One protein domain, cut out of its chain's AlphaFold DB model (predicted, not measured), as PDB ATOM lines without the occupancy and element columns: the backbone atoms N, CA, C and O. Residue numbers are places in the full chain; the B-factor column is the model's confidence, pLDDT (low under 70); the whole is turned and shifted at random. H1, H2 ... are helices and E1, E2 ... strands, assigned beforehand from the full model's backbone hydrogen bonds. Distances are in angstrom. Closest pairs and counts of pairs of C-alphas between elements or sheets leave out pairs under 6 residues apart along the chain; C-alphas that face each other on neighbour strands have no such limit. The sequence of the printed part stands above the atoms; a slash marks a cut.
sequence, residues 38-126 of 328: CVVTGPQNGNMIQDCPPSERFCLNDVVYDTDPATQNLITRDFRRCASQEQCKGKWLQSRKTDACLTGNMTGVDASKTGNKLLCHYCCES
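AT A GLANCE: This is residues 38 to 126 of the 328 residues of an uncharacterized protein of Mytilus coruscus (UniProt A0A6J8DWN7). A long, twisted wall of three antiparallel strands, E4, E3 and E5, is covered on one face by helix H1, which runs along the strands over E3 and E5. A small hairpin of two short strands, E1 and E2, sits beyond the edge strand E4, with E1 the nearer to it, while the short helix H2 and the long loop after it lie beyond the last residue of H1 and lead back to E5. The printed part has 89 residues with five named strands and two named helices, in the order E1 E2 E3 E4 H1 H2 E5; the class is mixed, helices and strands. The sheets have the orders E4, E3, E5 and E1, E2, both antiparallel. The whole is only just compact, close to loose, with a radius of gyration of the C-alphas of 14.1 A and spans of 42 by 30 by 17 A.

HOW THE PARTS SIT: E1, residues 38 to 41, and E2, residues 47 to 51, form a hairpin with a tight link; they are antiparallel, with 135 degrees between their directions, and N 40 and O 48 are within hydrogen-bond range at 2.8 A. E3, residues 58 to 67, follows over a short link and is apart from E2. E4, residues 74 to 83, makes a second hairpin with E3, antiparallel at 162 degrees, with N 62 and O 79 at 2.8 A and N 77 and O 64 at 2.9 A, both within hydrogen-bond range. E1 and E4 have 13 pairs of C-alphas within 8 A, the closest being those of Val 40 and Arg 81, 4.6 A apart. H1, residues 85 to 95, is on the sheet of three strands at a height over the sheet of 8.1 A; on the local plane it stands at 24 degrees to E3, along the strands. H2, residues 99 to 103, only grazes that sheet with its residues 100 to 102. H1 and H2 are close but not clearly touching; their closest C-alphas, of Ser 95 and Cys 101, are 6.0 A apart. E5, residues 117 to 125, is an edge strand of the sheet, antiparallel to the inner strand E3 at 161 degrees, with N 63 and O 120 within hydrogen-bond range at 2.7 A. The closest C-alphas of H1 and E5 are those of Ser 95 and Cys 120, 4.9 A apart. E1 and E2 are each apart from H1, H2 and E5. In H2 every O i to N i+4 pair is within hydrogen-bond range; in H1, 6 of 7 are.

IN THESE COORDINATES: E1 begins at C-alpha 38, at (-12.502, -23.712, -13.523), and is 9.8 A long from first to last C-alpha; E2 is 13.2 A long. E3 measures 28.9 A, from C-alpha 58 at (-14.185, -17.379, -17.688) to C-alpha 67 at (-2.109, -7.849, 6.789). E4 measures 26.9 A. H1 is 15.5 A long and H2 is 6.0 A. E5 measures 26.4 A and ends at C-alpha 125, at (-10.475, -17.772, -20.260).

THE WHOLE: The two C-alphas farthest apart are those of Pro 54 and Ala 70, 44.0 A, while the first and last printed C-alphas, of Cys 38 and Ser 126, are 6.7 A apart. The printed part has no cut. The link from H2 to E5, residues 104 to 116, is long, and its C-alphas lie 11 to 19 A from the mean of all C-alphas. The mean pLDDT of the printed part of this model is 84.3, and residues 108 to 116 are under 70.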
ATOM      1  N   CYS A  38     -13.104 -24.672 -14.446       94.69
ATOM      2  CA  CYS A  38     -12.502 -23.712 -13.523       94.69
ATOM      3  C   CYS A  38     -12.254 -24.360 -12.170       94.69
ATOM      4  O   CYS A  38     -12.980 -25.264 -11.760       94.69
ATOM      5  N   VAL A  39     -11.248 -23.872 -11.447       95.88
ATOM      6  CA  VAL A  39     -11.180 -24.100 -10.006       95.88
ATOM      7  C   VAL A  39     -12.233 -23.213  -9.353       95.88
ATOM      8  O   VAL A  39     -12.287 -22.017  -9.641       95.88
ATOM      9  N   VAL A  40     -13.052 -23.792  -8.483       94.81
ATOM     10  CA  VAL A  40     -14.092 -23.112  -7.710       94.81
ATOM     11  C   VAL A  40     -13.854 -23.377  -6.227       94.81
ATOM     12  O   VAL A  40     -13.519 -24.497  -5.832       94.81
ATOM     13  N   THR A  41     -14.002 -22.345  -5.400       92.94
ATOM     14  CA  THR A  41     -13.907 -22.474  -3.942       92.94
ATOM     15  C   THR A  41     -15.214 -23.051  -3.409       92.94
ATOM     16  O   THR A  41     -16.269 -22.424  -3.498       92.94
ATOM     17  N   GLY A  42     -15.149 -24.268  -2.876       82.81
ATOM     18  CA  GLY A  42     -16.288 -24.981  -2.312       82.81
ATOM     19  C   GLY A  42     -16.716 -24.474  -0.929       82.81
ATOM     20  O   GLY A  42     -15.997 -23.707  -0.285       82.81
ATOM     21  N   PRO A  43     -17.858 -24.964  -0.412       70.75
ATOM     22  CA  PRO A  43     -18.454 -24.514   0.853       70.75
ATOM     23  C   PRO A  43     -17.588 -24.778   2.097       70.75
ATOM     24  O   PRO A  43     -17.809 -24.167   3.134       70.75
ATOM     25  N   GLN A  44     -16.598 -25.670   1.995       74.12
ATOM     26  CA  GLN A  44     -15.641 -25.990   3.062       74.12
ATOM     27  C   GLN A  44     -14.267 -25.326   2.843       74.12
ATOM     28  O   GLN A  44     -13.259 -25.822   3.336       74.12
ATOM     29  N   ASN A  45     -14.194 -24.247   2.050       73.81
ATOM     30  CA  ASN A  45     -12.947 -23.590   1.616       73.81
ATOM     31  C   ASN A  45     -11.970 -24.504   0.843       73.81
ATOM     32  O   ASN A  45     -10.806 -24.160   0.656       73.81
ATOM     33  N   GLY A  46     -12.436 -25.664   0.373       83.50
ATOM     34  CA  GLY A  46     -11.675 -26.554  -0.499       83.50
ATOM     35  C   GLY A  46     -11.828 -26.153  -1.963       83.50
ATOM     36  O   GLY A  46     -12.942 -25.912  -2.426       83.50
ATOM     37  N   ASN A  47     -10.723 -26.104  -2.700       90.25
ATOM     38  CA  ASN A  47     -10.738 -25.863  -4.139       90.25
ATOM     39  C   ASN A  47     -11.111 -27.151  -4.885       90.25
ATOM     40  O   ASN A  47     -10.501 -28.195  -4.662       90.25
ATOM     41  N   MET A  48     -12.090 -27.077  -5.785       92.81
ATOM     42  CA  MET A  48     -12.485 -28.190  -6.655       92.81
ATOM     43  C   MET A  48     -12.539 -27.741  -8.113       92.81
ATOM     44  O   MET A  48     -12.791 -26.573  -8.393       92.81
ATOM     45  N   ILE A  49     -12.295 -28.660  -9.045       92.75
ATOM     46  CA  ILE A  49     -12.474 -28.390 -10.473       92.75
ATOM     47  C   ILE A  49     -13.949 -28.609 -10.813       92.75
ATOM     48  O   ILE A  49     -14.479 -29.688 -10.556       92.75
ATOM     49  N   GLN A  50     -14.590 -27.599 -11.395       92.56
ATOM     50  CA  GLN A  50     -15.996 -27.626 -11.784       92.56
ATOM     51  C   GLN A  50     -16.158 -27.283 -13.269       92.56
ATOM     52  O   GLN A  50     -15.420 -26.457 -13.814       92.56
ATOM     53  N   ASP A  51     -17.145 -27.916 -13.901       92.88
ATOM     54  CA  ASP A  51     -17.566 -27.608 -15.264       92.88
ATOM     55  C   ASP A  51     -18.369 -26.295 -15.334       92.88
ATOM     56  O   ASP A  51     -19.348 -26.077 -14.615       92.88
ATOM     57  N   CYS A  52     -17.895 -25.422 -16.219       91.81
ATOM     58  CA  CYS A  52     -18.408 -24.125 -16.646       91.81
ATOM     59  C   CYS A  52     -19.716 -24.181 -17.453       91.81
ATOM     60  O   CYS A  52     -19.653 -24.802 -18.522       91.81
ATOM     61  N   PRO A  53     -20.858 -23.525 -17.123       91.81
ATOM     62  CA  PRO A  53     -21.882 -23.357 -18.152       91.81
ATOM     63  C   PRO A  53     -21.332 -22.487 -19.302       91.81
ATOM     64  O   PRO A  53     -20.468 -21.639 -19.073       91.81
ATOM     65  N   PRO A  54     -21.830 -22.632 -20.546       88.44
ATOM     66  CA  PRO A  54     -21.316 -21.874 -21.695       88.44
ATOM     67  C   PRO A  54     -21.379 -20.344 -21.542       88.44
ATOM     68  O   PRO A  54     -20.572 -19.630 -22.134       88.44
ATOM     69  N   SER A  55     -22.314 -19.834 -20.736       90.50
ATOM     70  CA  SER A  55     -22.424 -18.411 -20.381       90.50
ATOM     71  C   SER A  55     -21.310 -17.920 -19.444       90.50
ATOM     72  O   SER A  55     -21.083 -16.714 -19.350       90.50
ATOM     73  N   GLU A  56     -20.597 -18.831 -18.777       93.12
ATOM     74  CA  GLU A  56     -19.556 -18.563 -17.777       93.12
ATOM     75  C   GLU A  56     -18.212 -19.194 -18.172       93.12
ATOM     76  O   GLU A  56     -17.565 -19.904 -17.403       93.12
ATOM     77  N   ARG A  57     -17.775 -18.933 -19.405       92.19
ATOM     78  CA  ARG A  57     -16.513 -19.456 -19.958       92.19
ATOM     79  C   ARG A  57     -15.227 -18.908 -19.312       92.19
ATOM     80  O   ARG A  57     -14.129 -19.300 -19.707       92.19
ATOM     81  N   PHE A  58     -15.334 -17.970 -18.372       94.50
ATOM     82  CA  PHE A  58     -14.185 -17.379 -17.688       94.50
ATOM     83  C   PHE A  58     -14.066 -17.916 -16.267       94.50
ATOM     84  O   PHE A  58     -15.065 -18.144 -15.590       94.50
ATOM     85  N   CYS A  59     -12.833 -18.051 -15.793       95.88
ATOM     86  CA  CYS A  59     -12.548 -18.324 -14.393       95.88
ATOM     87  C   CYS A  59     -12.113 -17.032 -13.708       95.88
ATOM     88  O   CYS A  59     -11.166 -16.383 -14.156       95.88
ATOM     89  N   LEU A  60     -12.795 -16.671 -12.624       95.62
ATOM     90  CA  LEU A  60     -12.519 -15.491 -11.815       95.62
ATOM     91  C   LEU A  60     -11.892 -15.899 -10.483       95.62
ATOM     92  O   LEU A  60     -12.438 -16.743  -9.774       95.62
ATOM     93  N   ASN A  61     -10.808 -15.218 -10.119       95.88
ATOM     94  CA  ASN A  61     -10.187 -15.264  -8.804       95.88
ATOM     95  C   ASN A  61     -10.360 -13.912  -8.113       95.88
ATOM     96  O   ASN A  61      -9.829 -12.904  -8.572       95.88
ATOM     97  N   ASP A  62     -11.081 -13.898  -6.999       93.44
ATOM     98  CA  ASP A  62     -11.149 -12.774  -6.071       93.44
ATOM     99  C   ASP A  62     -10.065 -12.979  -5.003       93.44
ATOM    100  O   ASP A  62     -10.261 -13.729  -4.049       93.44
ATOM    101  N   VAL A  63      -8.911 -12.337  -5.174       92.56
ATOM    102  CA  VAL A  63      -7.751 -12.448  -4.286       92.56
ATOM    103  C   VAL A  63      -7.715 -11.269  -3.326       92.56
ATOM    104  O   VAL A  63      -7.560 -10.114  -3.712       92.56
ATOM    105  N   VAL A  64      -7.853 -11.583  -2.053       91.38
ATOM    106  CA  VAL A  64      -7.734 -10.668  -0.932       91.38
ATOM    107  C   VAL A  64      -6.323 -10.762  -0.375       91.38
ATOM    108  O   VAL A  64      -5.924 -11.819   0.113       91.38
ATOM    109  N   TYR A  65      -5.623  -9.637  -0.377       87.50
ATOM    110  CA  TYR A  65      -4.383  -9.434   0.357       87.50
ATOM    111  C   TYR A  65      -4.698  -8.634   1.617       87.50
ATOM    112  O   TYR A  65      -5.242  -7.531   1.546       87.50
ATOM    113  N   ASP A  66      -4.410  -9.226   2.762       87.25
ATOM    114  CA  ASP A  66      -4.710  -8.706   4.094       87.25
ATOM    115  C   ASP A  66      -3.420  -8.716   4.915       87.25
ATOM    116  O   ASP A  66      -2.543  -9.538   4.659       87.25
ATOM    117  N   THR A  67      -3.265  -7.817   5.880       82.38
ATOM    118  CA  THR A  67      -2.109  -7.849   6.789       82.38
ATOM    119  C   THR A  67      -2.574  -8.329   8.145       82.38
ATOM    120  O   THR A  67      -3.452  -7.724   8.757       82.38
ATOM    121  N   ASP A  68      -1.975  -9.419   8.617       80.19
ATOM    122  CA  ASP A  68      -2.230  -9.923   9.956       80.19
ATOM    123  C   ASP A  68      -1.899  -8.823  10.978       80.19
ATOM    124  O   ASP A  68      -0.739  -8.410  11.072       80.19
ATOM    125  N   PRO A  69      -2.872  -8.343  11.770       79.25
ATOM    126  CA  PRO A  69      -2.611  -7.287  12.737       79.25
ATOM    127  C   PRO A  69      -1.596  -7.710  13.807       79.25
ATOM    128  O   PRO A  69      -0.887  -6.854  14.334       79.25
ATOM    129  N   ALA A  70      -1.503  -9.008  14.120       83.75
ATOM    130  CA  ALA A  70      -0.611  -9.532  15.147       83.75
ATOM    131  C   ALA A  70       0.815  -9.748  14.632       83.75
ATOM    132  O   ALA A  70       1.775  -9.420  15.326       83.75
ATOM    133  N   THR A  71       0.960 -10.305  13.427       83.38
ATOM    134  CA  THR A  71       2.276 -10.692  12.891       83.38
ATOM    135  C   THR A  71       2.832  -9.721  11.855       83.38
ATOM    136  O   THR A  71       3.998  -9.838  11.491       83.38
ATOM    137  N   GLN A  72       2.019  -8.766  11.386       81.00
ATOM    138  CA  GLN A  72       2.320  -7.877  10.257       81.00
ATOM    139  C   GLN A  72       2.667  -8.633   8.959       81.00
ATOM    140  O   GLN A  72       3.212  -8.057   8.019       81.00
ATOM    141  N   ASN A  73       2.330  -9.925   8.882       82.44
ATOM    142  CA  ASN A  73       2.543 -10.741   7.695       82.44
ATOM    143  C   ASN A  73       1.373 -10.608   6.721       82.44
ATOM    144  O   ASN A  73       0.215 -10.474   7.120       82.44
ATOM    145  N   LEU A  74       1.676 -10.715   5.430       81.12
ATOM    146  CA  LEU A  74       0.668 -10.711   4.378       81.12
ATOM    147  C   LEU A  74      -0.089 -12.050   4.356       81.12
ATOM    148  O   LEU A  74       0.484 -13.101   4.072       81.12
ATOM    149  N   ILE A  75      -1.392 -12.007   4.611       84.38
ATOM    150  CA  ILE A  75      -2.322 -13.121   4.453       84.38
ATOM    151  C   ILE A  75      -2.980 -13.000   3.077       84.38
ATOM    152  O   ILE A  75      -3.562 -11.970   2.741       84.38
ATOM    153  N   THR A  76      -2.938 -14.076   2.293       87.62
ATOM    154  CA  THR A  76      -3.640 -14.157   1.004       87.62
ATOM    155  C   THR A  76      -4.832 -15.097   1.127       87.62
ATOM    156  O   THR A  76      -4.688 -16.231   1.579       87.62
ATOM    157  N   ARG A  77      -6.018 -14.629   0.731       89.00
ATOM    158  CA  ARG A  77      -7.240 -15.440   0.631       89.00
ATOM    159  C   ARG A  77      -7.812 -15.287  -0.765       89.00
ATOM    160  O   ARG A  77      -8.082 -14.164  -1.172       89.00
ATOM    161  N   ASP A  78      -8.032 -16.376  -1.480       91.31
ATOM    162  CA  ASP A  78      -8.614 -16.334  -2.816       91.31
ATOM    163  C   ASP A  78      -9.932 -17.106  -2.901       91.31
ATOM    164  O   ASP A  78     -10.050 -18.234  -2.430       91.31
ATOM    165  N   PHE A  79     -10.932 -16.476  -3.519       93.81
ATOM    166  CA  PHE A  79     -12.210 -17.096  -3.849       93.81
ATOM    167  C   PHE A  79     -12.301 -17.267  -5.352       93.81
ATOM    168  O   PHE A  79     -12.178 -16.301  -6.107       93.81
ATOM    169  N   ARG A  80     -12.532 -18.496  -5.794       95.44
ATOM    170  CA  ARG A  80     -12.560 -18.844  -7.208       95.44
ATOM    171  C   ARG A  80     -13.956 -19.243  -7.630       95.44
ATOM    172  O   ARG A  80     -14.650 -19.941  -6.890       95.44
ATOM    173  N   ARG A  81     -14.373 -18.806  -8.814       95.56
ATOM    174  CA  ARG A  81     -15.655 -19.190  -9.412       95.56
ATOM    175  C   ARG A  81     -15.631 -19.069 -10.927       95.56
ATOM    176  O   ARG A  81     -14.826 -18.332 -11.493       95.56
ATOM    177  N   CYS A  82     -16.560 -19.764 -11.560       95.50
ATOM    178  CA  CYS A  82     -16.940 -19.499 -12.938       95.50
ATOM    179  C   CYS A  82     -17.572 -18.101 -13.036       95.50
ATOM    180  O   CYS A  82     -18.164 -17.608 -12.069       95.50
ATOM    181  N   ALA A  83     -17.376 -17.422 -14.162       95.62
ATOM    182  CA  ALA A  83     -17.832 -16.055 -14.352       95.62
ATOM    183  C   ALA A  83     -18.206 -15.760 -15.808       95.62
ATOM    184  O   ALA A  83     -17.584 -16.257 -16.754       95.62
ATOM    185  N   SER A  84     -19.203 -14.889 -15.986       94.19
ATOM    186  CA  SER A  84     -19.549 -14.343 -17.301       94.19
ATOM    187  C   SER A  84     -18.507 -13.328 -17.781       94.19
ATOM    188  O   SER A  84     -17.698 -12.802 -17.007       94.19
ATOM    189  N   GLN A  85     -18.562 -12.992 -19.071       89.44
ATOM    190  CA  GLN A  85     -17.728 -11.932 -19.633       89.44
ATOM    191  C   GLN A  85     -17.966 -10.584 -18.942       89.44
ATOM    192  O   GLN A  85     -17.001  -9.867 -18.678       89.44
ATOM    193  N   GLU A  86     -19.222 -10.221 -18.642       87.44
ATOM    194  CA  GLU A  86     -19.516  -8.940 -17.990       87.44
ATOM    195  C   GLU A  86     -18.988  -8.901 -16.558       87.44
ATOM    196  O   GLU A  86     -18.382  -7.904 -16.164       87.44
ATOM    197  N   GLN A  87     -19.168  -9.984 -15.794       91.44
ATOM    198  CA  GLN A  87     -18.660 -10.081 -14.424       91.44
ATOM    199  C   GLN A  87     -17.141  -9.939 -14.394       91.44
ATOM    200  O   GLN A  87     -16.600  -9.160 -13.605       91.44
ATOM    201  N   CYS A  88     -16.462 -10.663 -15.282       89.88
ATOM    202  CA  CYS A  88     -15.019 -10.611 -15.383       89.88
ATOM    203  C   CYS A  88     -14.513  -9.244 -15.844       89.88
ATOM    204  O   CYS A  88     -13.597  -8.704 -15.227       89.88
ATOM    205  N   LYS A  89     -15.141  -8.638 -16.860       82.19
ATOM    206  CA  LYS A  89     -14.803  -7.284 -17.310       82.19
ATOM    207  C   LYS A  89     -14.985  -6.277 -16.175       82.19
ATOM    208  O   LYS A  89     -14.038  -5.578 -15.842       82.19
ATOM    209  N   GLY A  90     -16.155  -6.233 -15.539       81.38
ATOM    210  CA  GLY A  90     -16.445  -5.264 -14.478       81.38
ATOM    211  C   GLY A  90     -15.480  -5.360 -13.294       81.38
ATOM    212  O   GLY A  90     -14.978  -4.341 -12.823       81.38
ATOM    213  N   LYS A  91     -15.169  -6.582 -12.847       84.38
ATOM    214  CA  LYS A  91     -14.264  -6.817 -11.713       84.38
ATOM    215  C   LYS A  91     -12.797  -6.580 -12.060       84.38
ATOM    216  O   LYS A  91     -12.099  -5.909 -11.304       84.38
ATOM    217  N   TRP A  92     -12.335  -7.052 -13.220       80.12
ATOM    218  CA  TRP A  92     -10.973  -6.789 -13.692       80.12
ATOM    219  C   TRP A  92     -10.698  -5.288 -13.842       80.12
ATOM    220  O   TRP A  92      -9.644  -4.810 -13.424       80.12
ATOM    221  N   LEU A  93     -11.658  -4.530 -14.388       75.44
ATOM    222  CA  LEU A  93     -11.539  -3.078 -14.556       75.44
ATOM    223  C   LEU A  93     -11.328  -2.337 -13.231       75.44
ATOM    224  O   LEU A  93     -10.649  -1.313 -13.215       75.44
ATOM    225  N   GLN A  94     -11.871  -2.853 -12.125       79.56
ATOM    226  CA  GLN A  94     -11.629  -2.296 -10.794       79.56
ATOM    227  C   GLN A  94     -10.218  -2.624 -10.308       79.56
ATOM    228  O   GLN A  94      -9.487  -1.727  -9.901       79.56
ATOM    229  N   SER A  95      -9.804  -3.888 -10.389       80.38
ATOM    230  CA  SER A  95      -8.534  -4.317  -9.797       80.38
ATOM    231  C   SER A  95      -7.306  -3.881 -10.566       80.38
ATOM    232  O   SER A  95      -6.287  -3.587  -9.951       80.38
ATOM    233  N   ARG A  96      -7.383  -3.758 -11.893       72.94
ATOM    234  CA  ARG A  96      -6.244  -3.263 -12.675       72.94
ATOM    235  C   ARG A  96      -5.844  -1.830 -12.287       72.94
ATOM    236  O   ARG A  96      -4.697  -1.475 -12.497       72.94
ATOM    237  N   LYS A  97      -6.739  -1.041 -11.664       73.94
ATOM    238  CA  LYS A  97      -6.449   0.309 -11.130       73.94
ATOM    239  C   LYS A  97      -5.395   0.338 -10.031       73.94
ATOM    240  O   LYS A  97      -4.861   1.402  -9.735       73.94
ATOM    241  N   THR A  98      -5.064  -0.808  -9.448       78.56
ATOM    242  CA  THR A  98      -3.984  -0.915  -8.471       78.56
ATOM    243  C   THR A  98      -2.765  -1.581  -9.101       78.56
ATOM    244  O   THR A  98      -2.837  -2.729  -9.538       78.56
ATOM    245  N   ASP A  99      -1.623  -0.887  -9.085       76.00
ATOM    246  CA  ASP A  99      -0.357  -1.378  -9.657       76.00
ATOM    247  C   ASP A  99       0.059  -2.742  -9.085       76.00
ATOM    248  O   ASP A  99       0.469  -3.640  -9.820       76.00
ATOM    249  N   ALA A 100      -0.162  -2.952  -7.786       83.12
ATOM    250  CA  ALA A 100       0.085  -4.231  -7.132       83.12
ATOM    251  C   ALA A 100      -0.760  -5.371  -7.714       83.12
ATOM    252  O   ALA A 100      -0.245  -6.456  -7.979       83.12
ATOM    253  N   CYS A 101      -2.045  -5.127  -7.990       85.38
ATOM    254  CA  CYS A 101      -2.888  -6.123  -8.640       85.38
ATOM    255  C   CYS A 101      -2.417  -6.396 -10.073       85.38
ATOM    256  O   CYS A 101      -2.395  -7.550 -10.494       85.38
ATOM    257  N   LEU A 102      -2.005  -5.363 -10.809       79.12
ATOM    258  CA  LEU A 102      -1.565  -5.483 -12.198       79.12
ATOM    259  C   LEU A 102      -0.249  -6.263 -12.336       79.12
ATOM    260  O   LEU A 102      -0.144  -7.201 -13.129       79.12
ATOM    261  N   THR A 103       0.758  -5.885 -11.552       77.69
ATOM    262  CA  THR A 103       2.091  -6.501 -11.583       77.69
ATOM    263  C   THR A 103       2.107  -7.834 -10.838       77.69
ATOM    264  O   THR A 103       2.852  -8.743 -11.201       77.69
ATOM    265  N   GLY A 104       1.232  -8.009  -9.846       76.50
ATOM    266  CA  GLY A 104       1.328  -9.083  -8.856       76.50
ATOM    267  C   GLY A 104       2.439  -8.845  -7.831       76.50
ATOM    268  O   GLY A 104       2.691  -9.719  -7.007       76.50
ATOM    269  N   ASN A 105       3.117  -7.694  -7.879       81.19
ATOM    270  CA  ASN A 105       4.131  -7.332  -6.905       81.19
ATOM    271  C   ASN A 105       3.461  -6.645  -5.710       81.19
ATOM    272  O   ASN A 105       3.034  -5.497  -5.793       81.19
ATOM    273  N   MET A 106       3.388  -7.365  -4.594       78.75
ATOM    274  CA  MET A 106       2.814  -6.863  -3.342       78.75
ATOM    275  C   MET A 106       3.850  -6.140  -2.466       78.75
ATOM    276  O   MET A 106       3.529  -5.683  -1.370       78.75
ATOM    277  N   THR A 107       5.100  -6.019  -2.928       75.81
ATOM    278  CA  THR A 107       6.176  -5.358  -2.177       75.81
ATOM    279  C   THR A 107       5.867  -3.871  -2.018       75.81
ATOM    280  O   THR A 107       5.698  -3.159  -3.004       75.81
ATOM    281  N   GLY A 108       5.805  -3.390  -0.775       66.69
ATOM    282  CA  GLY A 108       5.499  -1.986  -0.480       66.69
ATOM    283  C   GLY A 108       4.009  -1.636  -0.525       66.69
ATOM    284  O   GLY A 108       3.661  -0.469  -0.334       66.69
ATOM    285  N   VAL A 109       3.124  -2.620  -0.731       67.69
ATOM    286  CA  VAL A 109       1.689  -2.438  -0.496       67.69
ATOM    287  C   VAL A 109       1.475  -2.340   1.004       67.69
ATOM    288  O   VAL A 109       1.392  -3.335   1.716       67.69
ATOM    289  N   ASP A 110       1.405  -1.108   1.482       63.72
ATOM    290  CA  ASP A 110       1.018  -0.829   2.850       63.72
ATOM    291  C   ASP A 110      -0.500  -1.003   2.967       63.72
ATOM    292  O   ASP A 110      -1.284  -0.093   2.662       63.72
ATOM    293  N   ALA A 111      -0.926  -2.203   3.370       57.88
ATOM    294  CA  ALA A 111      -2.334  -2.493   3.603       57.88
ATOM    295  C   ALA A 111      -2.939  -1.478   4.588       57.88
ATOM    296  O   ALA A 111      -4.097  -1.096   4.425       57.88
ATOM    297  N   SER A 112      -2.154  -0.936   5.527       55.56
ATOM    298  CA  SER A 112      -2.637   0.057   6.494       55.56
ATOM    299  C   SER A 112      -3.115   1.362   5.843       55.56
ATOM    300  O   SER A 112      -4.057   1.983   6.334       55.56
ATOM    301  N   LYS A 113      -2.573   1.739   4.674       59.84
ATOM    302  CA  LYS A 113      -3.015   2.922   3.908       59.84
ATOM    303  C   LYS A 113      -4.260   2.679   3.056       59.84
ATOM    304  O   LYS A 113      -4.926   3.635   2.673       59.84
ATOM    305  N   THR A 114      -4.579   1.421   2.755       57.22
ATOM    306  CA  THR A 114      -5.717   1.022   1.899       57.22
ATOM    307  C   THR A 114      -6.913   0.482   2.689       57.22
ATOM    308  O   THR A 114      -7.881   0.014   2.096       57.22
ATOM    309  N   GLY A 115      -6.894   0.581   4.023       58.75
ATOM    310  CA  GLY A 115      -7.953   0.035   4.882       58.75
ATOM    311  C   GLY A 115      -7.762  -1.451   5.207       58.75
ATOM    312  O   GLY A 115      -8.731  -2.199   5.290       58.75
ATOM    313  N   ASN A 116      -6.508  -1.871   5.377       65.75
ATOM    314  CA  ASN A 116      -6.010  -3.210   5.718       65.75
ATOM    315  C   ASN A 116      -6.268  -4.314   4.685       65.75
ATOM    316  O   ASN A 116      -5.854  -5.448   4.901       65.75
ATOM    317  N   LYS A 117      -6.911  -4.012   3.554       82.88
ATOM    318  CA  LYS A 117      -7.348  -5.042   2.611       82.88
ATOM    319  C   LYS A 117      -7.275  -4.563   1.166       82.88
ATOM    320  O   LYS A 117      -8.042  -3.696   0.757       82.88
ATOM    321  N   LEU A 118      -6.414  -5.192   0.371       87.44
ATOM    322  CA  LEU A 118      -6.374  -5.019  -1.078       87.44
ATOM    323  C   LEU A 118      -7.124  -6.174  -1.755       87.44
ATOM    324  O   LEU A 118      -6.835  -7.341  -1.502       87.44
ATOM    325  N   LEU A 119      -8.086  -5.854  -2.622       90.00
ATOM    326  CA  LEU A 119      -8.854  -6.837  -3.388       90.00
ATOM    327  C   LEU A 119      -8.474  -6.783  -4.870       90.00
ATOM    328  O   LEU A 119      -8.771  -5.816  -5.574       90.00
ATOM    329  N   CYS A 120      -7.855  -7.859  -5.346       91.88
ATOM    330  CA  CYS A 120      -7.512  -8.060  -6.743       91.88
ATOM    331  C   CYS A 120      -8.415  -9.127  -7.364       91.88
ATOM    332  O   CYS A 120      -8.491 -10.256  -6.899       91.88
ATOM    333  N   HIS A 121      -9.075  -8.778  -8.451       93.31
ATOM    334  CA  HIS A 121      -9.867  -9.651  -9.288       93.31
ATOM    335  C   HIS A 121      -9.013 -10.037 -10.482       93.31
ATOM    336  O   HIS A 121      -8.537  -9.150 -11.184       93.31
ATOM    337  N   TYR A 122      -8.841 -11.328 -10.738       92.75
ATOM    338  CA  TYR A 122      -8.163 -11.832 -11.927       92.75
ATOM    339  C   TYR A 122      -9.097 -12.730 -12.707       92.75
ATOM    340  O   TYR A 122      -9.714 -13.622 -12.136       92.75
ATOM    341  N   CYS A 123      -9.167 -12.526 -14.014       93.69
ATOM    342  CA  CYS A 123      -9.934 -13.391 -14.891       93.69
ATOM    343  C   CYS A 123      -9.030 -14.061 -15.899       93.69
ATOM    344  O   CYS A 123      -8.101 -13.435 -16.392       93.69
ATOM    345  N   CYS A 124      -9.336 -15.298 -16.247       93.44
ATOM    346  CA  CYS A 124      -8.719 -16.007 -17.356       93.44
ATOM    347  C   CYS A 124      -9.804 -16.745 -18.144       93.44
ATOM    348  O   CYS A 124     -10.886 -17.024 -17.624       93.44
ATOM    349  N   GLU A 125      -9.555 -16.999 -19.423       92.69
ATOM    350  CA  GLU A 125     -10.475 -17.772 -20.260       92.69
ATOM    351  C   GLU A 125     -10.088 -19.244 -20.161       92.69
ATOM    352  O   GLU A 125      -8.933 -19.604 -20.387       92.69
ATOM    353  N   SER A 126     -11.040 -20.079 -19.757       87.12
ATOM    354  CA  SER A 126     -10.793 -21.507 -19.602       87.12
ATOM    355  C   SER A 126     -10.738 -22.198 -20.962       87.12
ATOM    356  O   SER A 126     -11.428 -21.798 -21.900       87.12
TER     357      SER A 126